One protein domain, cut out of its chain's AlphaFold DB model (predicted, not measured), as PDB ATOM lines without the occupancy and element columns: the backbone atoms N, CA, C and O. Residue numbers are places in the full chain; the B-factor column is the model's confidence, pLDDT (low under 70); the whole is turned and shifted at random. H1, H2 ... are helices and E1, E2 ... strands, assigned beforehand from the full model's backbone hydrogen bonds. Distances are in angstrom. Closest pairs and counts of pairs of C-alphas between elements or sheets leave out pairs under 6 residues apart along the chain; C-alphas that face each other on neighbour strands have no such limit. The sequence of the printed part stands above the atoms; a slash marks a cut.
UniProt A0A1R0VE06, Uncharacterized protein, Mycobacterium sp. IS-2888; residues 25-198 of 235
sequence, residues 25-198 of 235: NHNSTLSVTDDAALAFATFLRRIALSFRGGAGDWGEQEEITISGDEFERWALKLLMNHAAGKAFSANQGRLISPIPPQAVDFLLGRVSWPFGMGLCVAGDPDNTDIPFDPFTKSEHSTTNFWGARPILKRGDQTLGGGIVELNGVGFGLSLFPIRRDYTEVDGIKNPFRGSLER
ATOM      1  N   ASN A  25     -48.585 -43.725  34.770       47.97
ATOM      2  CA  ASN A  25     -48.282 -45.153  34.665       47.97
ATOM      3  C   ASN A  25     -46.809 -45.429  34.305       47.97
ATOM      4  O   ASN A  25     -46.167 -46.276  34.916       47.97
ATOM      5  N   HIS A  26     -46.232 -44.681  33.357       56.00
ATOM      6  CA  HIS A  26     -44.814 -44.838  33.008       56.00
ATOM      7  C   HIS A  26     -43.888 -44.314  34.112       56.00
ATOM      8  O   HIS A  26     -42.833 -44.894  34.344       56.00
ATOM      9  N   ASN A  27     -44.288 -43.256  34.825       58.59
ATOM     10  CA  ASN A  27     -43.524 -42.769  35.975       58.59
ATOM     11  C   ASN A  27     -43.498 -43.783  37.125       58.59
ATOM     12  O   ASN A  27     -42.435 -43.981  37.704       58.59
ATOM     13  N   SER A  28     -44.619 -44.450  37.426       56.94
ATOM     14  CA  SER A  28     -44.657 -45.488  38.463       56.94
ATOM     15  C   SER A  28     -43.854 -46.729  38.083       56.94
ATOM     16  O   SER A  28     -43.153 -47.272  38.922       56.94
ATOM     17  N   THR A  29     -43.896 -47.168  36.820       57.75
ATOM     18  CA  THR A  29     -43.109 -48.332  36.373       57.75
ATOM     19  C   THR A  29     -41.603 -48.050  36.368       57.75
ATOM     20  O   THR A  29     -40.807 -48.965  36.544       57.75
ATOM     21  N   LEU A  30     -41.204 -46.785  36.208       66.38
ATOM     22  CA  LEU A  30     -39.805 -46.352  36.217       66.38
ATOM     23  C   LEU A  30     -39.347 -45.825  37.587       66.38
ATOM     24  O   LEU A  30     -38.286 -45.204  37.654       66.38
ATOM     25  N   SER A  31     -40.105 -46.022  38.671       73.88
ATOM     26  CA  SER A  31     -39.692 -45.557  40.006       73.88
ATOM     27  C   SER A  31     -38.425 -46.264  40.491       73.88
ATOM     28  O   SER A  31     -37.557 -45.631  41.075       73.88
ATOM     29  N   VAL A  32     -38.264 -47.543  40.141       76.88
ATOM     30  CA  VAL A  32     -37.068 -48.342  40.465       76.88
ATOM     31  C   VAL A  32     -35.778 -47.746  39.884       76.88
ATOM     32  O   VAL A  32     -34.710 -47.885  40.472       76.88
ATOM     33  N   THR A  33     -35.873 -47.019  38.761       83.00
ATOM     34  CA  THR A  33     -34.731 -46.282  38.191       83.00
ATOM     35  C   THR A  33     -34.325 -45.105  39.077       83.00
ATOM     36  O   THR A  33     -33.136 -44.850  39.271       83.00
ATOM     37  N   ASP A  34     -35.300 -44.423  39.686       85.88
ATOM     38  CA  ASP A  34     -35.031 -43.319  40.606       85.88
ATOM     39  C   ASP A  34     -34.396 -43.828  41.911       85.88
ATOM     40  O   ASP A  34     -33.538 -43.140  42.462       85.88
ATOM     41  N   ASP A  35     -34.736 -45.040  42.367       87.38
ATOM     42  CA  ASP A  35     -34.164 -45.646  43.578       87.38
ATOM     43  C   ASP A  35     -32.656 -45.910  43.443       87.38
ATOM     44  O   ASP A  35     -31.888 -45.590  44.354       87.38
ATOM     45  N   ALA A  36     -32.200 -46.428  42.295       91.50
ATOM     46  CA  ALA A  36     -30.772 -46.642  42.038       91.50
ATOM     47  C   ALA A  36     -29.990 -45.315  42.062       91.50
ATOM     48  O   ALA A  36     -28.918 -45.217  42.671       91.50
ATOM     49  N   ALA A  37     -30.549 -44.268  41.451       91.56
ATOM     50  CA  ALA A  37     -29.958 -42.935  41.464       91.56
ATOM     51  C   ALA A  37     -29.995 -42.284  42.852       91.56
ATOM     52  O   ALA A  37     -29.036 -41.623  43.259       91.56
ATOM     53  N   LEU A  38     -31.070 -42.497  43.609       89.75
ATOM     54  CA  LEU A  38     -31.201 -42.017  44.978       89.75
ATOM     55  C   LEU A  38     -30.188 -42.694  45.905       89.75
ATOM     56  O   LEU A  38     -29.576 -42.004  46.720       89.75
ATOM     57  N   ALA A  39     -29.967 -44.004  45.771       93.44
ATOM     58  CA  ALA A  39     -28.958 -44.735  46.534       93.44
ATOM     59  C   ALA A  39     -27.549 -44.184  46.259       93.44
ATOM     60  O   ALA A  39     -26.829 -43.833  47.200       93.44
ATOM     61  N   PHE A  40     -27.204 -44.000  44.978       95.56
ATOM     62  CA  PHE A  40     -25.960 -43.352  44.557       95.56
ATOM     63  C   PHE A  40     -25.804 -41.959  45.188       95.56
ATOM     64  O   PHE A  40     -24.802 -41.656  45.844       95.56
ATOM     65  N   ALA A  41     -26.821 -41.104  45.026       92.62
ATOM     66  CA  ALA A  41     -26.786 -39.731  45.510       92.62
ATOM     67  C   ALA A  41     -26.696 -39.663  47.038       92.62
ATOM     68  O   ALA A  41     -25.971 -38.831  47.580       92.62
ATOM     69  N   THR A  42     -27.418 -40.529  47.741       92.06
ATOM     70  CA  THR A  42     -27.445 -40.554  49.206       92.06
ATOM     71  C   THR A  42     -26.083 -40.940  49.762       92.06
ATOM     72  O   THR A  42     -25.578 -40.264  50.660       92.06
ATOM     73  N   PHE A  43     -25.455 -41.974  49.196       94.81
ATOM     74  CA  PHE A  43     -24.134 -42.426  49.618       94.81
ATOM     75  C   PHE A  43     -23.075 -41.335  49.447       94.81
ATOM     76  O   PHE A  43     -22.440 -40.946  50.429       94.81
ATOM     77  N   LEU A  44     -22.946 -40.766  48.243       93.25
ATOM     78  CA  LEU A  44     -21.948 -39.724  47.997       93.25
ATOM     79  C   LEU A  44     -22.219 -38.447  48.776       93.25
ATOM     80  O   LEU A  44     -21.288 -37.864  49.325       93.25
ATOM     81  N   ARG A  45     -23.479 -38.011  48.854       90.50
ATOM     82  CA  ARG A  45     -23.826 -36.789  49.582       90.50
ATOM     83  C   ARG A  45     -23.480 -36.921  51.058       90.50
ATOM     84  O   ARG A  45     -22.940 -35.979  51.627       90.50
ATOM     85  N   ARG A  46     -23.769 -38.069  51.679       91.31
ATOM     86  CA  ARG A  46     -23.410 -38.323  53.078       91.31
ATOM     87  C   ARG A  46     -21.900 -38.214  53.276       91.31
ATOM     88  O   ARG A  46     -21.476 -37.462  54.144       91.31
ATOM     89  N   ILE A  47     -21.107 -38.893  52.448       91.50
ATOM     90  CA  ILE A  47     -19.638 -38.856  52.538       91.50
ATOM     91  C   ILE A  47     -19.120 -37.433  52.323       91.50
ATOM     92  O   ILE A  47     -18.337 -36.942  53.127       91.50
ATOM     93  N   ALA A  48     -19.591 -36.733  51.291       89.38
ATOM     94  CA  ALA A  48     -19.144 -35.380  50.980       89.38
ATOM     95  C   ALA A  48     -19.501 -34.370  52.079       89.38
ATOM     96  O   ALA A  48     -18.697 -33.494  52.398       89.38
ATOM     97  N   LEU A  49     -20.687 -34.489  52.683       85.69
ATOM     98  CA  LEU A  49     -21.081 -33.648  53.811       85.69
ATOM     99  C   LEU A  49     -20.283 -33.980  55.077       85.69
ATOM    100  O   LEU A  49     -19.873 -33.048  55.759       85.69
ATOM    101  N   SER A  50     -20.011 -35.254  55.365       84.62
ATOM    102  CA  SER A  50     -19.154 -35.645  56.494       84.62
ATOM    103  C   SER A  50     -17.713 -35.169  56.307       84.62
ATOM    104  O   SER A  50     -17.133 -34.594  57.222       84.62
ATOM    105  N   PHE A  51     -17.159 -35.324  55.105       85.25
ATOM    106  CA  PHE A  51     -15.793 -34.917  54.793       85.25
ATOM    107  C   PHE A  51     -15.618 -33.392  54.855       85.25
ATOM    108  O   PHE A  51     -14.647 -32.904  55.427       85.25
ATOM    109  N   ARG A  52     -16.571 -32.611  54.322       77.06
ATOM    110  CA  ARG A  52     -16.483 -31.135  54.304       77.06
ATOM    111  C   ARG A  52     -17.012 -30.455  55.569       77.06
ATOM    112  O   ARG A  52     -16.567 -29.357  55.886       77.06
ATOM    113  N   GLY A  53     -18.015 -31.045  56.212       61.59
ATOM    114  CA  GLY A  53     -18.686 -30.519  57.406       61.59
ATOM    115  C   GLY A  53     -18.151 -31.081  58.727       61.59
ATOM    116  O   GLY A  53     -18.471 -30.533  59.778       61.59
ATOM    117  N   GLY A  54     -17.353 -32.153  58.684       56.38
ATOM    118  CA  GLY A  54     -16.575 -32.676  59.809       56.38
ATOM    119  C   GLY A  54     -15.163 -32.077  59.881       56.38
ATOM    120  O   GLY A  54     -14.856 -31.082  59.230       56.38
ATOM    121  N   ALA A  55     -14.262 -32.706  60.645       61.59
ATOM    122  CA  ALA A  55     -12.864 -32.271  60.807       61.59
ATOM    123  C   ALA A  55     -11.977 -32.449  59.544       61.59
ATOM    124  O   ALA A  55     -10.757 -32.277  59.612       61.59
ATOM    125  N   GLY A  56     -12.568 -32.790  58.392       68.06
ATOM    126  CA  GLY A  56     -11.843 -33.244  57.203       68.06
ATOM    127  C   GLY A  56     -11.488 -34.731  57.233       68.06
ATOM    128  O   GLY A  56     -10.588 -35.134  56.507       68.06
ATOM    129  N   ASP A  57     -12.142 -35.518  58.089       77.12
ATOM    130  CA  ASP A  57     -11.878 -36.950  58.220       77.12
ATOM    131  C   ASP A  57     -12.566 -37.734  57.095       77.12
ATOM    132  O   ASP A  57     -13.759 -37.564  56.824       77.12
ATOM    133  N   TRP A  58     -11.788 -38.582  56.431       88.50
ATOM    134  CA  TRP A  58     -12.265 -39.483  55.391       88.50
ATOM    135  C   TRP A  58     -12.937 -40.732  55.976       88.50
ATOM    136  O   TRP A  58     -13.776 -41.347  55.315       88.50
ATOM    137  N   GLY A  59     -12.645 -41.068  57.234       88.88
ATOM    138  CA  GLY A  59     -13.232 -42.199  57.949       88.88
ATOM    139  C   GLY A  59     -12.735 -43.553  57.443       88.88
ATOM    140  O   GLY A  59     -11.625 -43.664  56.943       88.88
ATOM    141  N   GLU A  60     -13.561 -44.591  57.586       93.12
ATOM    142  CA  GLU A  60     -13.226 -45.981  57.231       93.12
ATOM    143  C   GLU A  60     -13.601 -46.337  55.785       93.12
ATOM    144  O   GLU A  60     -14.221 -45.549  55.075       93.12
ATOM    145  N   GLN A  61     -13.247 -47.536  55.320       96.56
ATOM    146  CA  GLN A  61     -13.704 -48.019  54.017       96.56
ATOM    147  C   GLN A  61     -15.228 -48.201  54.016       96.56
ATOM    148  O   GLN A  61     -15.797 -48.762  54.948       96.56
ATOM    149  N   GLU A  62     -15.896 -47.747  52.955       97.44
ATOM    150  CA  GLU A  62     -17.350 -47.870  52.818       97.44
ATOM    151  C   GLU A  62     -17.729 -48.242  51.387       97.44
ATOM    152  O   GLU A  62     -17.142 -47.729  50.431       97.44
ATOM    153  N   GLU A  63     -18.753 -49.082  51.231       98.06
ATOM    154  CA  GLU A  63     -19.275 -49.444  49.919       98.06
ATOM    155  C   GLU A  63     -20.795 -49.608  49.889       98.06
ATOM    156  O   GLU A  63     -21.428 -49.931  50.895       98.06
ATOM    157  N   ILE A  64     -21.375 -49.386  48.710       98.19
ATOM    158  CA  ILE A  64     -22.753 -49.763  48.384       98.19
ATOM    159  C   ILE A  64     -22.797 -50.474  47.035       98.19
ATOM    160  O   ILE A  64     -21.905 -50.312  46.201       98.19
ATOM    161  N   THR A  65     -23.880 -51.205  46.796       98.06
ATOM    162  CA  THR A  65     -24.164 -51.831  45.504       98.06
ATOM    163  C   THR A  65     -25.495 -51.319  44.974       98.06
ATOM    164  O   THR A  65     -26.484 -51.281  45.706       98.06
ATOM    165  N   ILE A  66     -25.521 -50.925  43.702       96.50
ATOM    166  CA  ILE A  66     -26.720 -50.467  42.992       96.50
ATOM    167  C   ILE A  66     -26.891 -51.238  41.682       96.50
ATOM    168  O   ILE A  66     -25.938 -51.819  41.162       96.50
ATOM    169  N   SER A  67     -28.096 -51.224  41.110       96.00
ATOM    170  CA  SER A  67     -28.294 -51.727  39.748       96.00
ATOM    171  C   SER A  67     -27.725 -50.734  38.732       96.00
ATOM    172  O   SER A  67     -28.183 -49.593  38.652       96.00
ATOM    173  N   GLY A  68     -26.747 -51.177  37.942       95.38
ATOM    174  CA  GLY A  68     -26.210 -50.410  36.821       95.38
ATOM    175  C   GLY A  68     -27.237 -50.220  35.709       95.38
ATOM    176  O   GLY A  68     -27.357 -49.118  35.180       95.38
ATOM    177  N   ASP A  69     -28.037 -51.250  35.416       93.81
ATOM    178  CA  ASP A  69     -29.084 -51.186  34.388       93.81
ATOM    179  C   ASP A  69     -30.152 -50.136  34.721       93.81
ATOM    180  O   ASP A  69     -30.509 -49.308  33.880       93.81
ATOM    181  N   GLU A  70     -30.644 -50.127  35.964       93.94
ATOM    182  CA  GLU A  70     -31.640 -49.140  36.387       93.94
ATOM    183  C   GLU A  70     -31.045 -47.727  36.457       93.94
ATOM    184  O   GLU A  70     -31.716 -46.756  36.103       93.94
ATOM    185  N   PHE A  71     -29.768 -47.597  36.834       94.81
ATOM    186  CA  PHE A  71     -29.064 -46.315  36.832       94.81
ATOM    187  C   PHE A  71     -28.832 -45.773  35.403       94.81
ATOM    188  O   PHE A  71     -29.028 -44.583  35.144       94.81
ATOM    189  N   GLU A  72     -28.486 -46.637  34.440       95.12
ATOM    190  CA  GLU A  72     -28.373 -46.299  33.011       95.12
ATOM    191  C   GLU A  72     -29.724 -45.824  32.446       95.12
ATOM    192  O   GLU A  72     -29.798 -44.788  31.770       95.12
ATOM    193  N   ARG A  73     -30.820 -46.511  32.793       93.50
ATOM    194  CA  ARG A  73     -32.182 -46.096  32.415       93.50
ATOM    195  C   ARG A  73     -32.611 -44.797  33.088       93.50
ATOM    196  O   ARG A  73     -33.257 -43.980  32.434       93.50
ATOM    197  N   TRP A  74     -32.230 -44.560  34.342       93.12
ATOM    198  CA  TRP A  74     -32.481 -43.288  35.021       93.12
ATOM    199  C   TRP A  74     -31.824 -42.113  34.286       93.12
ATOM    200  O   TRP A  74     -32.478 -41.101  34.017       93.12
ATOM    201  N   ALA A  75     -30.557 -42.258  33.885       93.12
ATOM    202  CA  ALA A  75     -29.865 -41.219  33.126       93.12
ATOM    203  C   ALA A  75     -30.593 -40.920  31.801       93.12
ATOM    204  O   ALA A  75     -30.776 -39.755  31.427       93.12
ATOM    205  N   LEU A  76     -31.086 -41.961  31.117       92.19
ATOM    206  CA  LEU A  76     -31.888 -41.800  29.905       92.19
ATOM    207  C   LEU A  76     -33.227 -41.104  30.180       92.19
ATOM    208  O   LEU A  76     -33.592 -40.171  29.462       92.19
ATOM    209  N   LYS A  77     -33.940 -41.523  31.231       88.31
ATOM    210  CA  LYS A  77     -35.205 -40.927  31.682       88.31
ATOM    211  C   LYS A  77     -35.047 -39.425  31.894       88.31
ATOM    212  O   LYS A  77     -35.865 -38.650  31.397       88.31
ATOM    213  N   LEU A  78     -33.975 -39.004  32.567       85.38
ATOM    214  CA  LEU A  78     -33.679 -37.594  32.813       85.38
ATOM    215  C   LEU A  78     -33.481 -36.823  31.497       85.38
ATOM    216  O   LEU A  78     -34.125 -35.793  31.273       85.38
ATOM    217  N   LEU A  79     -32.646 -37.338  30.589       85.62
ATOM    218  CA  LEU A  79     -32.395 -36.716  29.283       85.62
ATOM    219  C   LEU A  79     -33.672 -36.612  28.437       85.62
ATOM    220  O   LEU A  79     -33.941 -35.558  27.853       85.62
ATOM    221  N   MET A  80     -34.479 -37.675  28.398       83.56
ATOM    222  CA  MET A  80     -35.740 -37.718  27.655       83.56
ATOM    223  C   MET A  80     -36.785 -36.764  28.232       83.56
ATOM    224  O   MET A  80     -37.419 -36.036  27.466       83.56
ATOM    225  N   ASN A  81     -36.924 -36.693  29.559       78.50
ATOM    226  CA  ASN A  81     -37.832 -35.753  30.219       78.50
ATOM    227  C   ASN A  81     -37.483 -34.300  29.874       78.50
ATOM    228  O   ASN A  81     -38.367 -33.515  29.524       78.50
ATOM    229  N   HIS A  82     -36.197 -33.942  29.888       73.94
ATOM    230  CA  HIS A  82     -35.769 -32.592  29.519       73.94
ATOM    231  C   HIS A  82     -35.915 -32.285  28.028       73.94
ATOM    232  O   HIS A  82     -36.229 -31.146  27.663       73.94
ATOM    233  N   ALA A  83     -35.721 -33.287  27.168       74.00
ATOM    234  CA  ALA A  83     -35.944 -33.153  25.737       74.00
ATOM    235  C   ALA A  83     -37.428 -32.926  25.419       74.00
ATOM    236  O   ALA A  83     -37.772 -31.949  24.750       74.00
ATOM    237  N   ALA A  84     -38.305 -33.775  25.954       69.50
ATOM    238  CA  ALA A  84     -39.746 -33.698  25.743       69.50
ATOM    239  C   ALA A  84     -40.363 -32.453  26.395       69.50
ATOM    240  O   ALA A  84     -41.205 -31.783  25.795       69.50
ATOM    241  N   GLY A  85     -39.878 -32.077  27.578       62.38
ATOM    242  CA  GLY A  85     -40.316 -30.882  28.285       62.38
ATOM    243  C   GLY A  85     -39.820 -29.567  27.700       62.38
ATOM    244  O   GLY A  85     -40.015 -28.523  28.316       62.38
ATOM    245  N   LYS A  86     -39.153 -29.584  26.535       62.94
ATOM    246  CA  LYS A  86     -38.630 -28.375  25.883       62.94
ATOM    247  C   LYS A  86     -37.685 -27.567  26.787       62.94
ATOM    248  O   LYS A  86     -37.353 -26.431  26.452       62.94
ATOM    249  N   ALA A  87     -37.174 -28.149  27.876       57.84
ATOM    250  CA  ALA A  87     -36.263 -27.484  28.809       57.84
ATOM    251  C   ALA A  87     -34.942 -27.106  28.118       57.84
ATOM    252  O   ALA A  87     -34.336 -26.079  28.425       57.84
ATOM    253  N   PHE A  88     -34.546 -27.877  27.102       59.56
ATOM    254  CA  PHE A  88     -33.412 -27.551  26.238       59.56
ATOM    255  C   PHE A  88     -33.714 -26.463  25.185       59.56
ATOM    256  O   PHE A  88     -32.785 -25.910  24.600       59.56
ATOM    257  N   SER A  89     -34.989 -26.121  24.955       50.75
ATOM    258  CA  SER A  89     -35.416 -25.164  23.921       50.75
ATOM    259  C   SER A  89     -35.492 -23.705  24.374       50.75
ATOM    260  O   SER A  89     -35.454 -22.813  23.530       50.75
ATOM    261  N   ALA A  90     -35.450 -23.437  25.685       46.28
ATOM    262  CA  ALA A  90     -35.267 -22.083  26.222       46.28
ATOM    263  C   ALA A  90     -33.903 -21.445  25.840       46.28
ATOM    264  O   ALA A  90     -33.658 -20.283  26.143       46.28
ATOM    265  N   ASN A  91     -33.022 -22.190  25.157       46.31
ATOM    266  CA  ASN A  91     -31.647 -21.817  24.812       46.31
ATOM    267  C   ASN A  91     -31.381 -21.806  23.286       46.31
ATOM    268  O   ASN A  91     -30.362 -22.330  22.844       46.31
ATOM    269  N   GLN A  92     -32.287 -21.257  22.462       48.28
ATOM    270  CA  GLN A  92     -32.166 -21.156  20.982       48.28
ATOM    271  C   GLN A  92     -32.094 -22.497  20.211       48.28
ATOM    272  O   GLN A  92     -32.055 -22.511  18.983       48.28
ATOM    273  N   GLY A  93     -32.126 -23.640  20.899       47.34
ATOM    274  CA  GLY A  93     -32.129 -24.969  20.297       47.34
ATOM    275  C   GLY A  93     -33.539 -25.528  20.178       47.34
ATOM    276  O   GLY A  93     -34.039 -26.149  21.112       47.34
ATOM    277  N   ARG A  94     -34.187 -25.361  19.025       48.03
ATOM    278  CA  ARG A  94     -35.408 -26.113  18.719       48.03
ATOM    279  C   ARG A  94     -35.003 -27.589  18.615       48.03
ATOM    280  O   ARG A  94     -34.349 -27.976  17.655       48.03
ATOM    281  N   LEU A  95     -35.322 -28.396  19.628       52.44
ATOM    282  CA  LEU A  95     -35.370 -29.846  19.461       52.44
ATOM    283  C   LEU A  95     -36.484 -30.111  18.455       52.44
ATOM    284  O   LEU A  95     -37.670 -29.990  18.765       52.44
ATOM    285  N   ILE A  96     -36.086 -30.369  17.218       49.97
ATOM    286  CA  ILE A  96     -36.971 -30.860  16.177       49.97
ATOM    287  C   ILE A  96     -37.041 -32.368  16.460       49.97
ATOM    288  O   ILE A  96     -36.138 -33.098  16.088       49.97
ATOM    289  N   SER A  97     -38.002 -32.798  17.286       57.97
ATOM    290  CA  SER A  97     -38.183 -34.201  17.727       57.97
ATOM    291  C   SER A  97     -38.067 -35.197  16.547       57.97
ATOM    292  O   SER A  97     -38.499 -34.835  15.451       57.97
ATOM    293  N   PRO A  98     -37.564 -36.438  16.734       64.56
ATOM    294  CA  PRO A  98     -37.961 -37.331  17.814       64.56
ATOM    295  C   PRO A  98     -36.789 -37.792  18.682       64.56
ATOM    296  O   PRO A  98     -35.675 -38.027  18.219       64.56
ATOM    297  N   ILE A  99     -37.063 -37.980  19.970       71.50
ATOM    298  CA  ILE A  99     -36.315 -38.968  20.750       71.50
ATOM    299  C   ILE A  99     -36.278 -40.255  19.902       71.50
ATOM    300  O   ILE A  99     -37.352 -40.693  19.479       71.50
ATOM    301  N   PRO A 100     -35.099 -40.830  19.592       78.69
ATOM    302  CA  PRO A 100     -35.024 -42.030  18.764       78.69
ATOM    303  C   PRO A 100     -35.976 -43.110  19.296       78.69
ATOM    304  O   PRO A 100     -35.961 -43.334  20.506       78.69
ATOM    305  N   PRO A 101     -36.778 -43.799  18.459       80.88
ATOM    306  CA  PRO A 101     -37.697 -44.837  18.940       80.88
ATOM    307  C   PRO A 101     -37.001 -45.880  19.825       80.88
ATOM    308  O   PRO A 101     -37.501 -46.212  20.895       80.88
ATOM    309  N   GLN A 102     -35.774 -46.262  19.454       86.31
ATOM    310  CA  GLN A 102     -34.920 -47.165  20.232       86.31
ATOM    311  C   GLN A 102     -34.650 -46.688  21.670       86.31
ATOM    312  O   GLN A 102     -34.470 -47.508  22.559       86.31
ATOM    313  N   ALA A 103     -34.651 -45.376  21.932       87.25
ATOM    314  CA  ALA A 103     -34.467 -44.842  23.280       87.25
ATOM    315  C   ALA A 103     -35.652 -45.186  24.194       87.25
ATOM    316  O   ALA A 103     -35.462 -45.394  25.387       87.25
ATOM    317  N   VAL A 104     -36.868 -45.304  23.653       85.94
ATOM    318  CA  VAL A 104     -38.020 -45.779  24.431       85.94
ATOM    319  C   VAL A 104     -37.851 -47.254  24.780       85.94
ATOM    320  O   VAL A 104     -38.105 -47.643  25.915       85.94
ATOM    321  N   ASP A 105     -37.387 -48.073  23.836       89.50
ATOM    322  CA  ASP A 105     -37.197 -49.503  24.089       89.50
ATOM    323  C   ASP A 105     -36.063 -49.767  25.089       89.50
ATOM    324  O   ASP A 105     -36.211 -50.614  25.970       89.50
ATOM    325  N   PHE A 106     -34.986 -48.984  25.019       90.94
ATOM    326  CA  PHE A 106     -33.930 -48.938  26.028       90.94
ATOM    327  C   PHE A 106     -34.462 -48.533  27.411       90.94
ATOM    328  O   PHE A 106     -34.236 -49.234  28.398       90.94
ATOM    329  N   LEU A 107     -35.228 -47.438  27.486       89.00
ATOM    330  CA  LEU A 107     -35.809 -46.943  28.737       89.00
ATOM    331  C   LEU A 107     -36.741 -47.968  29.395       89.00
ATOM    332  O   LEU A 107     -36.771 -48.074  30.616       89.00
ATOM    333  N   LEU A 108     -37.497 -48.721  28.595       87.25
ATOM    334  CA  LEU A 108     -38.425 -49.747  29.075       87.25
ATOM    335  C   LEU A 108     -37.766 -51.124  29.258       87.25
ATOM    336  O   LEU A 108     -38.472 -52.088  29.541       87.25
ATOM    337  N   GLY A 109     -36.448 -51.240  29.057       85.81
ATOM    338  CA  GLY A 109     -35.713 -52.500  29.195       85.81
ATOM    339  C   GLY A 109     -36.132 -53.587  28.199       85.81
ATOM    340  O   GLY A 109     -35.906 -54.766  28.451       85.81
ATOM    341  N   ARG A 110     -36.754 -53.213  27.075       87.62
ATOM    342  CA  ARG A 110     -37.202 -54.152  26.029       87.62
ATOM    343  C   ARG A 110     -36.051 -54.667  25.178       87.62
ATOM    344  O   ARG A 110     -36.147 -55.749  24.609       87.62
ATOM    345  N   VAL A 111     -34.988 -53.875  25.075       87.38
ATOM    346  CA  VAL A 111     -33.735 -54.250  24.426       87.38
ATOM    347  C   VAL A 111     -32.563 -53.907  25.338       87.38
ATOM    348  O   VAL A 111     -32.570 -52.880  26.018       87.38
ATOM    349  N   SER A 112     -31.545 -54.763  25.343       85.75
ATOM    350  CA  SER A 112     -30.267 -54.465  25.989       85.75
ATOM    351  C   SER A 112     -29.494 -53.445  25.162       85.75
ATOM    352  O   SER A 112     -29.553 -53.459  23.928       85.75
ATOM    353  N   TRP A 113     -28.728 -52.579  25.820       88.94
ATOM    354  CA  TRP A 113     -27.840 -51.685  25.094       88.94
ATOM    355  C   TRP A 113     -26.676 -52.456  24.450       88.94
ATOM    356  O   TRP A 113     -25.965 -53.190  25.145       88.94
ATOM    357  N   PRO A 114     -26.409 -52.234  23.151       87.25
ATOM    358  CA  PRO A 114     -25.231 -52.779  22.490       87.25
ATOM    359  C   PRO A 114     -23.922 -52.263  23.097       87.25
ATOM    360  O   PRO A 114     -23.871 -51.172  23.669       87.25
ATOM    361  N   PHE A 115     -22.846 -53.022  22.886       80.19
ATOM    362  CA  PHE A 115     -21.487 -52.588  23.204       80.19
ATOM    363  C   PHE A 115     -21.112 -51.315  22.429       80.19
ATOM    364  O   PHE A 115     -21.440 -51.175  21.246       80.19
ATOM    365  N   GLY A 116     -20.416 -50.385  23.085       83.00
ATOM    366  CA  GLY A 116     -20.071 -49.086  22.503       83.00
ATOM    367  C   GLY A 116     -21.195 -48.052  22.604       83.00
ATOM    368  O   GLY A 116     -21.059 -46.951  22.062       83.00
ATOM    369  N   MET A 117     -22.293 -48.394  23.285       90.31
ATOM    370  CA  MET A 117     -23.402 -47.507  23.630       90.31
ATOM    371  C   MET A 117     -23.668 -47.536  25.142       90.31
ATOM    372  O   MET A 117     -23.150 -48.382  25.861       90.31
ATOM    373  N   GLY A 118     -24.548 -46.656  25.616       92.69
ATOM    374  CA  GLY A 118     -24.980 -46.629  27.009       92.69
ATOM    375  C   GLY A 118     -24.068 -45.812  27.911       92.69
ATOM    376  O   GLY A 118     -23.471 -44.824  27.472       92.69
ATOM    377  N   LEU A 119     -24.061 -46.168  29.190       95.25
ATOM    378  CA  LEU A 119     -23.479 -45.381  30.260       95.25
ATOM    379  C   LEU A 119     -21.956 -45.503  30.285       95.25
ATOM    380  O   LEU A 119     -21.377 -46.577  30.129       95.25
ATOM    381  N   CYS A 120     -21.302 -44.378  30.527       95.25
ATOM    382  CA  CYS A 120     -19.881 -44.289  30.780       95.25
ATOM    383  C   CYS A 120     -19.578 -43.245  31.853       95.25
ATOM    384  O   CYS A 120     -20.357 -42.320  32.100       95.25
ATOM    385  N   VAL A 121     -18.419 -43.401  32.476       96.38
ATOM    386  CA  VAL A 121     -17.901 -42.526  33.532       96.38
ATOM    387  C   VAL A 121     -16.545 -41.969  33.112       96.38
ATOM    388  O   VAL A 121     -15.936 -42.453  32.154       96.38
ATOM    389  N   ALA A 122     -16.063 -40.932  33.792       95.69
ATOM    390  CA  ALA A 122     -14.772 -40.340  33.460       95.69
ATOM    391  C   ALA A 122     -13.646 -41.356  33.693       95.69
ATOM    392  O   ALA A 122     -13.428 -41.746  34.834       95.69
ATOM    393  N   GLY A 123     -12.958 -41.786  32.634       93.50
ATOM    394  CA  GLY A 123     -11.797 -42.683  32.711       93.50
ATOM    395  C   GLY A 123     -10.457 -41.980  32.510       93.50
ATOM    396  O   GLY A 123      -9.405 -42.559  32.760       93.50
ATOM    397  N   ASP A 124     -10.504 -40.723  32.082       89.94
ATOM    398  CA  ASP A 124      -9.354 -39.893  31.775       89.94
ATOM    399  C   ASP A 124      -9.502 -38.566  32.535       89.94
ATOM    400  O   ASP A 124     -10.469 -37.837  32.282       89.94
ATOM    401  N   PRO A 125      -8.590 -38.249  33.471       83.81
ATOM    402  CA  PRO A 125      -8.695 -37.052  34.301       83.81
ATOM    403  C   PRO A 125      -8.532 -35.747  33.507       83.81
ATOM    404  O   PRO A 125      -9.009 -34.706  33.959       83.81
ATOM    405  N   ASP A 126      -7.929 -35.788  32.314       86.50
ATOM    406  CA  ASP A 126      -7.801 -34.628  31.428       86.50
ATOM    407  C   ASP A 126      -9.097 -34.371  30.639       86.50
ATOM    408  O   ASP A 126      -9.235 -33.357  29.947       86.50
ATOM    409  N   ASN A 127     -10.071 -35.290  30.680       88.25
ATOM    410  CA  ASN A 127     -11.391 -35.051  30.114       88.25
ATOM    411  C   ASN A 127     -12.266 -34.255  31.093       88.25
ATOM    412  O   ASN A 127     -12.979 -34.806  31.928       88.25
ATOM    413  N   THR A 128     -12.283 -32.936  30.919       88.06
ATOM    414  CA  THR A 128     -13.099 -32.031  31.737       88.06
ATOM    415  C   THR A 128     -14.597 -32.072  31.418       88.06
ATOM    416  O   THR A 128     -15.379 -31.426  32.115       88.06
ATOM    417  N   ASP A 129     -15.018 -32.761  30.351       89.31
ATOM    418  CA  ASP A 129     -16.432 -32.841  29.988       89.31
ATOM    419  C   ASP A 129     -17.211 -33.781  30.905       89.31
ATOM    420  O   ASP A 129     -18.400 -33.544  31.103       89.31
ATOM    421  N   ILE A 130     -16.588 -34.801  31.499       92.69
ATOM    422  CA  ILE A 130     -17.254 -35.722  32.429       92.69
ATOM    423  C   ILE A 130     -16.630 -35.531  33.815       92.69
ATOM    424  O   ILE A 130     -15.531 -36.024  34.055       92.69
ATOM    425  N   PRO A 131     -17.284 -34.797  34.732       92.31
ATOM    426  CA  PRO A 131     -16.728 -34.591  36.063       92.31
ATOM    427  C   PRO A 131     -16.737 -35.895  36.873       92.31
ATOM    428  O   PRO A 131     -17.555 -36.780  36.638       92.31
ATOM    429  N   PHE A 132     -15.834 -36.024  37.837       93.31
ATOM    430  CA  PHE A 132     -15.726 -37.213  38.694       93.31
ATOM    431  C   PHE A 132     -15.434 -36.870  40.155       93.31
ATOM    432  O   PHE A 132     -15.181 -37.766  40.951       93.31
ATOM    433  N   ASP A 133     -15.447 -35.588  40.516       90.62
ATOM    434  CA  ASP A 133     -15.045 -35.111  41.837       90.62
ATOM    435  C   ASP A 133     -16.256 -34.554  42.600       90.62
ATOM    436  O   ASP A 133     -16.639 -33.392  42.413       90.62
ATOM    437  N   PRO A 134     -16.867 -35.369  43.475       89.38
ATOM    438  CA  PRO A 134     -18.000 -34.941  44.280       89.38
ATOM    439  C   PRO A 134     -17.588 -34.156  45.541       89.38
ATOM    440  O   PRO A 134     -18.457 -33.615  46.230       89.38
ATOM    441  N   PHE A 135     -16.291 -34.082  45.874       89.38
ATOM    442  CA  PHE A 135     -15.813 -33.679  47.203       89.38
ATOM    443  C   PHE A 135     -15.212 -32.272  47.248       89.38
ATOM    444  O   PHE A 135     -15.293 -31.610  48.283       89.38
ATOM    445  N   THR A 136     -14.659 -31.770  46.143       84.81
ATOM    446  CA  THR A 136     -13.990 -30.457  46.146       84.81
ATOM    447  C   THR A 136     -14.962 -29.281  46.283       84.81
ATOM    448  O   THR A 136     -14.663 -28.301  46.971       84.81
ATOM    449  N   LYS A 137     -16.153 -29.346  45.673       84.62
ATOM    450  CA  LYS A 137     -17.102 -28.214  45.623       84.62
ATOM    451  C   LYS A 137     -18.365 -28.479  46.441       84.62
ATOM    452  O   LYS A 137     -19.065 -29.462  46.211       84.62
ATOM    453  N   SER A 138     -18.716 -27.557  47.345       81.25
ATOM    454  CA  SER A 138     -19.922 -27.638  48.201       81.25
ATOM    455  C   SER A 138     -21.190 -27.865  47.417       81.25
ATOM    456  O   SER A 138     -22.119 -28.542  47.861       81.25
ATOM    457  N   GLU A 139     -21.257 -27.196  46.276       82.25
ATOM    458  CA  GLU A 139     -22.462 -27.031  45.497       82.25
ATOM    459  C   GLU A 139     -22.897 -28.378  44.927       82.25
ATOM    460  O   GLU A 139     -24.095 -28.605  44.785       82.25
ATOM    461  N   HIS A 140     -21.951 -29.294  44.702       82.81
ATOM    462  CA  HIS A 140     -22.227 -30.660  44.272       82.81
ATOM    463  C   HIS A 140     -23.064 -31.440  45.287       82.81
ATOM    464  O   HIS A 140     -23.832 -32.297  44.889       82.81
ATOM    465  N   SER A 141     -23.016 -31.108  46.577       78.44
ATOM    466  CA  SER A 141     -23.791 -31.813  47.611       78.44
ATOM    467  C   SER A 141     -24.908 -30.972  48.239       78.44
ATOM    468  O   SER A 141     -25.584 -31.425  49.164       78.44
ATOM    469  N   THR A 142     -25.118 -29.739  47.761       77.06
ATOM    470  CA  THR A 142     -26.055 -28.783  48.377       77.06
ATOM    471  C   THR A 142     -27.013 -28.158  47.366       77.06
ATOM    472  O   THR A 142     -28.211 -28.426  47.414       77.06
ATOM    473  N   THR A 143     -26.510 -27.332  46.446       73.56
ATOM    474  CA  THR A 143     -27.329 -26.427  45.615       73.56
ATOM    475  C   THR A 143     -27.368 -26.800  44.133       73.56
ATOM    476  O   THR A 143     -28.388 -26.604  43.479       73.56
ATOM    477  N   ASN A 144     -26.287 -27.369  43.596       75.88
ATOM    478  CA  ASN A 144     -26.131 -27.802  42.203       75.88
ATOM    479  C   ASN A 144     -25.824 -29.305  42.149       75.88
ATOM    480  O   ASN A 144     -24.876 -29.740  41.497       75.88
ATOM    481  N   PHE A 145     -26.621 -30.082  42.879       74.88
ATOM    482  CA  PHE A 145     -26.401 -31.513  43.072       74.88
ATOM    483  C   PHE A 145     -26.807 -32.372  41.871       74.88
ATOM    484  O   PHE A 145     -26.541 -33.566  41.865       74.88
ATOM    485  N   TRP A 146     -27.426 -31.792  40.840       83.50
ATOM    486  CA  TRP A 146     -27.669 -32.488  39.581       83.50
ATOM    487  C   TRP A 146     -27.605 -31.545  38.374       83.50
ATOM    488  O   TRP A 146     -27.767 -30.326  38.507       83.50
ATOM    489  N   GLY A 147     -27.404 -32.116  37.188       82.56
ATOM    490  CA  GLY A 147     -27.478 -31.412  35.914       82.56
ATOM    491  C   GLY A 147     -27.664 -32.357  34.730       82.56
ATOM    492  O   GLY A 147     -27.497 -33.566  34.848       82.56
ATOM    493  N   ALA A 148     -28.021 -31.814  33.568       85.06
ATOM    494  CA  ALA A 148     -28.107 -32.596  32.335       85.06
ATOM    495  C   ALA A 148     -27.703 -31.761  31.114       85.06
ATOM    496  O   ALA A 148     -28.187 -30.640  30.926       85.06
ATOM    497  N   ARG A 149     -26.837 -32.317  30.266       86.00
ATOM    498  CA  ARG A 149     -26.368 -31.739  29.000       86.00
ATOM    499  C   ARG A 149     -26.689 -32.698  27.857       86.00
ATOM    500  O   ARG A 149     -26.099 -33.771  27.805       86.00
ATOM    501  N   PRO A 150     -27.589 -32.349  26.928       84.44
ATOM    502  CA  PRO A 150     -27.891 -33.224  25.812       84.44
ATOM    503  C   PRO A 150     -26.770 -33.149  24.777       84.44
ATOM    504  O   PRO A 150     -26.177 -32.089  24.542       84.44
ATOM    505  N   ILE A 151     -26.545 -34.271  24.114       83.12
ATOM    506  CA  ILE A 151     -25.717 -34.368  22.924       83.12
ATOM    507  C   ILE A 151     -26.651 -34.581  21.746       83.12
ATOM    508  O   ILE A 151     -27.433 -35.533  21.722       83.12
ATOM    509  N   LEU A 152     -26.591 -33.671  20.779       79.12
ATOM    510  CA  LEU A 152     -27.460 -33.703  19.608       79.12
ATOM    511  C   LEU A 152     -26.648 -34.014  18.358       79.12
ATOM    512  O   LEU A 152     -25.543 -33.493  18.169       79.12
ATOM    513  N   LYS A 153     -27.217 -34.852  17.496       74.69
ATOM    514  CA  LYS A 153     -26.634 -35.195  16.205       74.69
ATOM    515  C   LYS A 153     -26.634 -33.970  15.284       74.69
ATOM    516  O   LYS A 153     -27.611 -33.217  15.204       74.69
ATOM    517  N   ARG A 154     -25.518 -33.753  14.581       68.94
ATOM    518  CA  ARG A 154     -25.400 -32.698  13.566       68.94
ATOM    519  C   ARG A 154     -26.356 -32.974  12.399       68.94
ATOM    520  O   ARG A 154     -26.492 -34.106  11.948       68.94
ATOM    521  N   GLY A 155     -27.004 -31.922  11.903       70.00
ATOM    522  CA  GLY A 155     -27.970 -31.992  10.802       70.00
ATOM    523  C   GLY A 155     -29.415 -31.988  11.289       70.00
ATOM    524  O   GLY A 155     -30.104 -30.990  11.113       70.00
ATOM    525  N   ASP A 156     -29.851 -33.064  11.943       72.19
ATOM    526  CA  ASP A 156     -31.263 -33.279  12.299       72.19
ATOM    527  C   ASP A 156     -31.625 -32.899  13.745       72.19
ATOM    528  O   ASP A 156     -32.804 -32.831  14.076       72.19
ATOM    529  N   GLN A 157     -30.636 -32.592  14.594       73.62
ATOM    530  CA  GLN A 157     -30.840 -32.260  16.011       73.62
ATOM    531  C   GLN A 157     -31.448 -33.400  16.845       73.62
ATOM    532  O   GLN A 157     -31.925 -33.153  17.955       73.62
ATOM    533  N   THR A 158     -31.383 -34.639  16.354       79.38
ATOM    534  CA  THR A 158     -31.836 -35.828  17.080       79.38
ATOM    535  C   THR A 158     -31.018 -36.021  18.357       79.38
ATOM    536  O   THR A 158     -29.804 -35.792  18.370       79.38
ATOM    537  N   LEU A 159     -31.668 -36.468  19.436       82.12
ATOM    538  CA  LEU A 159     -30.990 -36.797  20.691       82.12
ATOM    539  C   LEU A 159     -30.031 -37.978  20.477       82.12
ATOM    540  O   LEU A 159     -30.467 -39.102  20.249       82.12
ATOM    541  N   GLY A 160     -28.730 -37.710  20.560       84.44
ATOM    542  CA  GLY A 160     -27.659 -38.707  20.489       84.44
ATOM    543  C   GLY A 160     -27.295 -39.315  21.841       84.44
ATOM    544  O   GLY A 160     -26.578 -40.313  21.891       84.44
ATOM    545  N   GLY A 161     -27.780 -38.715  22.927       89.44
ATOM    546  CA  GLY A 161     -27.393 -39.031  24.291       89.44
ATOM    547  C   GLY A 161     -27.178 -37.757  25.101       89.44
ATOM    548  O   GLY A 161     -27.800 -36.725  24.832       89.44
ATOM    549  N   GLY A 162     -26.280 -37.800  26.075       90.88
ATOM    550  CA  GLY A 162     -25.941 -36.640  26.882       90.88
ATOM    551  C   GLY A 162     -24.995 -36.958  28.025       90.88
ATOM    552  O   GLY A 162     -24.488 -38.066  28.140       90.88
ATOM    553  N   ILE A 163     -24.770 -35.962  28.867       92.44
ATOM    554  CA  ILE A 163     -24.063 -36.090  30.133       92.44
ATOM    555  C   ILE A 163     -25.054 -35.717  31.222       92.44
ATOM    556  O   ILE A 163     -25.605 -34.613  31.212       92.44
ATOM    557  N   VAL A 164     -25.297 -36.642  32.137       92.00
ATOM    558  CA  VAL A 164     -26.071 -36.410  33.352       92.00
ATOM    559  C   VAL A 164     -25.090 -36.224  34.494       92.00
ATOM    560  O   VAL A 164     -24.157 -36.997  34.636       92.00
ATOM    561  N   GLU A 165     -25.274 -35.189  35.293       91.62
ATOM    562  CA  GLU A 165     -24.455 -34.925  36.468       91.62
ATOM    563  C   GLU A 165     -25.288 -35.198  37.718       91.62
ATOM    564  O   GLU A 165     -26.436 -34.758  37.806       91.62
ATOM    565  N   LEU A 166     -24.705 -35.910  38.677       91.38
ATOM    566  CA  LEU A 166     -25.284 -36.196  39.982       91.38
ATOM    567  C   LEU A 166     -24.177 -36.124  41.030       91.38
ATOM    568  O   LEU A 166     -23.158 -36.801  40.937       91.38
ATOM    569  N   ASN A 167     -24.361 -35.257  42.014       89.56
ATOM    570  CA  ASN A 167     -23.407 -34.951  43.068       89.56
ATOM    571  C   ASN A 167     -21.983 -34.617  42.593       89.56
ATOM    572  O   ASN A 167     -21.027 -34.968  43.264       89.56
ATOM    573  N   GLY A 168     -21.811 -33.936  41.457       88.81
ATOM    574  CA  GLY A 168     -20.470 -33.624  40.927       88.81
ATOM    575  C   GLY A 168     -19.802 -34.776  40.174       88.81
ATOM    576  O   GLY A 168     -18.681 -34.627  39.695       88.81
ATOM    577  N   VAL A 169     -20.505 -35.897  40.010       94.81
ATOM    578  CA  VAL A 169     -20.107 -37.010  39.146       94.81
ATOM    579  C   VAL A 169     -20.919 -36.959  37.858       94.81
ATOM    580  O   VAL A 169     -22.134 -36.775  37.881       94.81
ATOM    581  N   GLY A 170     -20.237 -37.084  36.729       94.44
ATOM    582  CA  GLY A 170     -20.792 -37.082  35.391       94.44
ATOM    583  C   GLY A 170     -20.951 -38.494  34.848       94.44
ATOM    584  O   GLY A 170     -20.052 -39.326  34.938       94.44
ATOM    585  N   PHE A 171     -22.085 -38.713  34.206       95.94
ATOM    586  CA  PHE A 171     -22.477 -39.947  33.551       95.94
ATOM    587  C   PHE A 171     -22.755 -39.635  32.098       95.94
ATOM    588  O   PHE A 171     -23.766 -39.017  31.751       95.94
ATOM    589  N   GLY A 172     -21.823 -40.030  31.246       94.81
ATOM    590  CA  GLY A 172     -22.045 -39.983  29.822       94.81
ATOM    591  C   GLY A 172     -23.003 -41.084  29.403       94.81
ATOM    592  O   GLY A 172     -22.842 -42.219  29.823       94.81
ATOM    593  N   LEU A 173     -23.983 -40.772  28.567       94.62
ATOM    594  CA  LEU A 173     -24.906 -41.742  27.996       94.62
ATOM    595  C   LEU A 173     -24.948 -41.553  26.485       94.62
ATOM    596  O   LEU A 173     -25.258 -40.458  26.015       94.62
ATOM    597  N   SER A 174     -24.694 -42.612  25.720       92.25
ATOM    598  CA  SER A 174     -24.770 -42.583  24.257       92.25
ATOM    599  C   SER A 174     -25.858 -43.515  23.720       92.25
ATOM    600  O   SER A 174     -25.912 -44.691  24.071       92.25
ATOM    601  N   LEU A 175     -26.705 -43.004  22.825       90.44
ATOM    602  CA  LEU A 175     -27.762 -43.763  22.133       90.44
ATOM    603  C   LEU A 175     -27.312 -44.329  20.779       90.44
ATOM    604  O   LEU A 175     -28.090 -44.990  20.096       90.44
ATOM    605  N   PHE A 176     -26.078 -44.035  20.383       85.50
ATOM    606  CA  PHE A 176     -25.436 -44.484  19.153       85.50
ATOM    607  C   PHE A 176     -24.008 -44.925  19.484       85.50
ATOM    608  O   PHE A 176     -23.497 -44.519  20.531       85.50
ATOM    609  N   PRO A 177     -23.346 -45.720  18.624       85.25
ATOM    610  CA  PRO A 177     -21.982 -46.153  18.880       85.25
ATOM    611  C   PRO A 177     -21.055 -44.941  18.905       85.25
ATOM    612  O   PRO A 177     -21.063 -44.136  17.967       85.25
ATOM    613  N   ILE A 178     -20.251 -44.816  19.958       80.31
ATOM    614  CA  ILE A 178     -19.272 -43.737  20.071       80.31
ATOM    615  C   ILE A 178     -17.879 -44.307  20.283       80.31
ATOM    616  O   ILE A 178     -17.618 -45.106  21.179       80.31
ATOM    617  N   ARG A 179     -16.954 -43.828  19.456       82.44
ATOM    618  CA  ARG A 179     -15.525 -44.029  19.662       82.44
ATOM    619  C   ARG A 179     -15.026 -43.125  20.792       82.44
ATOM    620  O   ARG A 179     -15.339 -41.937  20.826       82.44
ATOM    621  N   ARG A 180     -14.245 -43.683  21.714       84.81
ATOM    622  CA  ARG A 180     -13.751 -42.991  22.923       84.81
ATOM    623  C   ARG A 180     -12.260 -42.657  22.861       84.81
ATOM    624  O   ARG A 180     -11.722 -42.057  23.782       84.81
ATOM    625  N   ASP A 181     -11.603 -43.039  21.773       83.44
ATOM    626  CA  ASP A 181     -10.158 -42.960  21.564       83.44
ATOM    627  C   ASP A 181      -9.699 -41.686  20.838       83.44
ATOM    628  O   ASP A 181      -8.503 -41.463  20.687       83.44
ATOM    629  N   TYR A 182     -10.630 -40.834  20.405       78.94
ATOM    630  CA  TYR A 182     -10.316 -39.579  19.723       78.94
ATOM    631  C   TYR A 182     -10.772 -38.366  20.534       78.94
ATOM    632  O   TYR A 182     -11.787 -38.414  21.231       78.94
ATOM    633  N   THR A 183     -10.032 -37.267  20.402       80.06
ATOM    634  CA  THR A 183     -10.319 -36.003  21.096       80.06
ATOM    635  C   THR A 183     -11.284 -35.114  20.328       80.06
ATOM    636  O   THR A 183     -12.136 -34.472  20.934       80.06
ATOM    637  N   GLU A 184     -11.162 -35.060  19.004       78.12
ATOM    638  CA  GLU A 184     -11.910 -34.128  18.166       78.12
ATOM    639  C   GLU A 184     -12.087 -34.688  16.748       78.12
ATOM    640  O   GLU A 184     -11.183 -35.343  16.229       78.12
ATOM    641  N   VAL A 185     -13.241 -34.430  16.127       71.31
ATOM    642  CA  VAL A 185     -13.498 -34.674  14.697       71.31
ATOM    643  C   VAL A 185     -14.195 -33.445  14.122       71.31
ATOM    644  O   VAL A 185     -15.196 -32.992  14.672       71.31
ATOM    645  N   ASP A 186     -13.679 -32.908  13.016       70.44
ATOM    646  CA  ASP A 186     -14.253 -31.755  12.306       70.44
ATOM    647  C   ASP A 186     -14.535 -30.526  13.202       70.44
ATOM    648  O   ASP A 186     -15.588 -29.892  13.078       70.44
ATOM    649  N   GLY A 187     -13.632 -30.189  14.132       67.19
ATOM    650  CA  GLY A 187     -13.827 -29.050  15.045       67.19
ATOM    651  C   GLY A 187     -14.697 -29.356  16.269       67.19
ATOM    652  O   GLY A 187     -14.989 -28.460  17.064       67.19
ATOM    653  N   ILE A 188     -15.186 -30.593  16.408       68.88
ATOM    654  CA  ILE A 188     -16.136 -30.994  17.448       68.88
ATOM    655  C   ILE A 188     -15.436 -31.908  18.447       68.88
ATOM    656  O   ILE A 188     -15.066 -33.039  18.122       68.88
ATOM    657  N   LYS A 189     -15.275 -31.405  19.675       79.44
ATOM    658  CA  LYS A 189     -14.702 -32.164  20.790       79.44
ATOM    659  C   LYS A 189     -15.559 -33.384  21.113       79.44
ATOM    660  O   LYS A 189     -16.786 -33.298  21.121       79.44
ATOM    661  N   ASN A 190     -14.901 -34.497  21.411       83.88
ATOM    662  CA  ASN A 190     -15.529 -35.722  21.873       83.88
ATOM    663  C   ASN A 190     -15.714 -35.675  23.398       83.88
ATOM    664  O   ASN A 190     -14.742 -35.903  24.124       83.88
ATOM    665  N   PRO A 191     -16.938 -35.455  23.905       86.88
ATOM    666  CA  PRO A 191     -17.169 -35.402  25.345       86.88
ATOM    667  C   PRO A 191     -16.900 -36.739  26.046       86.88
ATOM    668  O   PRO A 191     -16.701 -36.774  27.255       86.88
ATOM    669  N   PHE A 192     -16.887 -37.849  25.302       90.69
ATOM    670  CA  PHE A 192     -16.707 -39.198  25.835       90.69
ATOM    671  C   PHE A 192     -15.271 -39.717  25.701       90.69
ATOM    672  O   PHE A 192     -15.023 -40.904  25.938       90.69
ATOM    673  N   ARG A 193     -14.315 -38.854  25.335       91.19
ATOM    674  CA  ARG A 193     -12.894 -39.208  25.231       91.19
ATOM    675  C   ARG A 193     -12.393 -39.839  26.532       91.19
ATOM    676  O   ARG A 193     -12.614 -39.289  27.610       91.19
ATOM    677  N   GLY A 194     -11.736 -40.989  26.424       91.38
ATOM    678  CA  GLY A 194     -11.144 -41.691  27.563       91.38
ATOM    679  C   GLY A 194     -12.149 -42.148  28.626       91.38
ATOM    680  O   GLY A 194     -11.740 -42.554  29.704       91.38
ATOM    681  N   SER A 195     -13.459 -42.079  28.358       94.44
ATOM    682  CA  SER A 195     -14.481 -42.553  29.293       94.44
ATOM    683  C   SER A 195     -14.490 -44.078  29.397       94.44
ATOM    684  O   SER A 195     -14.182 -44.787  28.434       94.44
ATOM    685  N   LEU A 196     -14.870 -44.583  30.569       94.06
ATOM    686  CA  LEU A 196     -15.026 -46.008  30.828       94.06
ATOM    687  C   LEU A 196     -16.503 -46.401  30.721       94.06
ATOM    688  O   LEU A 196     -17.334 -45.860  31.446       94.06
ATOM    689  N   GLU A 197     -16.827 -47.325  29.817       93.31
ATOM    690  CA  GLU A 197     -18.184 -47.861  29.632       93.31
ATOM    691  C   GLU A 197     -18.548 -48.821  30.765       93.31
ATOM    692  O   GLU A 197     -17.727 -49.670  31.108       93.31
ATOM    693  N   ARG A 198     -19.769 -48.675  31.305       93.88
ATOM    694  CA  ARG A 198     -20.399 -49.556  32.304       93.88
ATOM    695  C   ARG A 198     -19.394 -50.129  33.309       93.88
ATOM    696  O   ARG A 198     -19.035 -51.296  33.190       93.88
TER     697      ARG A 198
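AT A GLANCE: This is residues 25 to 198 of the 235 residues of an uncharacterized protein of Mycobacterium sp. IS-2888 (UniProt A0A1R0VE06). A slab of four strands, E2, E5, E4 and E3, has H3 packed across one face, while the unnamed stretches 122 to 137 and 175 to 198 loop out over the other. The long helix H2 makes a corner with H3 near the first residues of both, grazes the sheet and reaches away with its last residues, and E1 folds back beside it. The 174 printed residues have five named helices and five named strands in the order H1 H2 E1 H3 H4 E2 H5 E3 E4 E5; the sheet, E2 - E5 - E4 - E3, is antiparallel throughout, and the class is mixed, helices and strands. The whole is compact, with a radius of gyration of the C-alphas of 16.7 A, and spans 52 by 42 by 34 A.

HOW THE PARTS SIT: H1, residues 25 to 29, and H2, residues 31 to 53, meet only through their link. E1, residues 62 to 67, pairs with no named strand; its closest C-alphas to H2 are those of Ala 36 and Ile 66, 5.7 A apart. H3, residues 68 to 84, touches H2 about perpendicular, at 81 degrees, through residues 32 to 37 of H2 and 68 to 74 of H3; the closest C-alphas are those of Thr 33 and Glu 70, 4.6 A apart. H4, residues 101 to 107, touches H3 at a steep tilt of 46 degrees, opposite ways, with the C-alphas of Arg 73 and Leu 107 closest at 5.2 A. H5, residues 138 to 141, touches H2, with the C-alphas of Arg 45 and Ser 141 closest at 5.4 A. The sheet has E2, residues 118 to 121, and E3, residues 146 to 153, as edge strands, and E4, residues 159 to 166, and E5, residues 169 to 174, as inner strands. E3, E4 and E5 form a meander, each strand the antiparallel neighbour of the one before, and E3 and E4 are a hairpin, as are E4 and E5. N 149 and O 163 are 2.8 A apart between E3 and E4, N 171 and O 164 are 2.7 A apart between E4 and E5, and N 120 and O 172 are 2.7 A apart between E2 and E5, each within hydrogen-bond range. H3 on one face of this sheet makes two layers, a helix over a sheet; its height over the sheet is 8.5 A, and it runs across the strands, at 72 degrees to E3 on the local plane. H2 only grazes the sheet with residues 37 to 45, and H5 with residues 139 to 141. In H1, H2, H3 and H4 every O i to N i+4 pair is within hydrogen-bond range; H5 is too short for such a pair.

IN THESE COORDINATES: H1 begins at C-alpha 25, (-48.282, -45.153, 34.665). H2 is 31.1 A long and ends at C-alpha 53, (-18.686, -30.519, 57.406). E1 measures 17.5 A, H3 24.2 A, H4 10.2 A and E2 10.5 A; H5 is a short helix of four residues. E3 is 23.6 A long, E4 20.1 A and E5 16.6 A, the last ending at C-alpha 174, (-24.770, -42.583, 24.257).

THE WHOLE: The two C-alphas farthest apart are those of Ala 55 and Gly 155, at 52.2 A. The printed part has no cut. The links H3 to H4 and E2 to H5 are long, with 16 residues each. Residues 175 to 198 hold no named element, but residues 196 to 197 pair antiparallel with residues 120 to 121 of E2. The mean pLDDT of the printed part is 82.4, and residues 25 to 30, 53 to 56, 84 to 98, 154 and 187 to 188 are under 70.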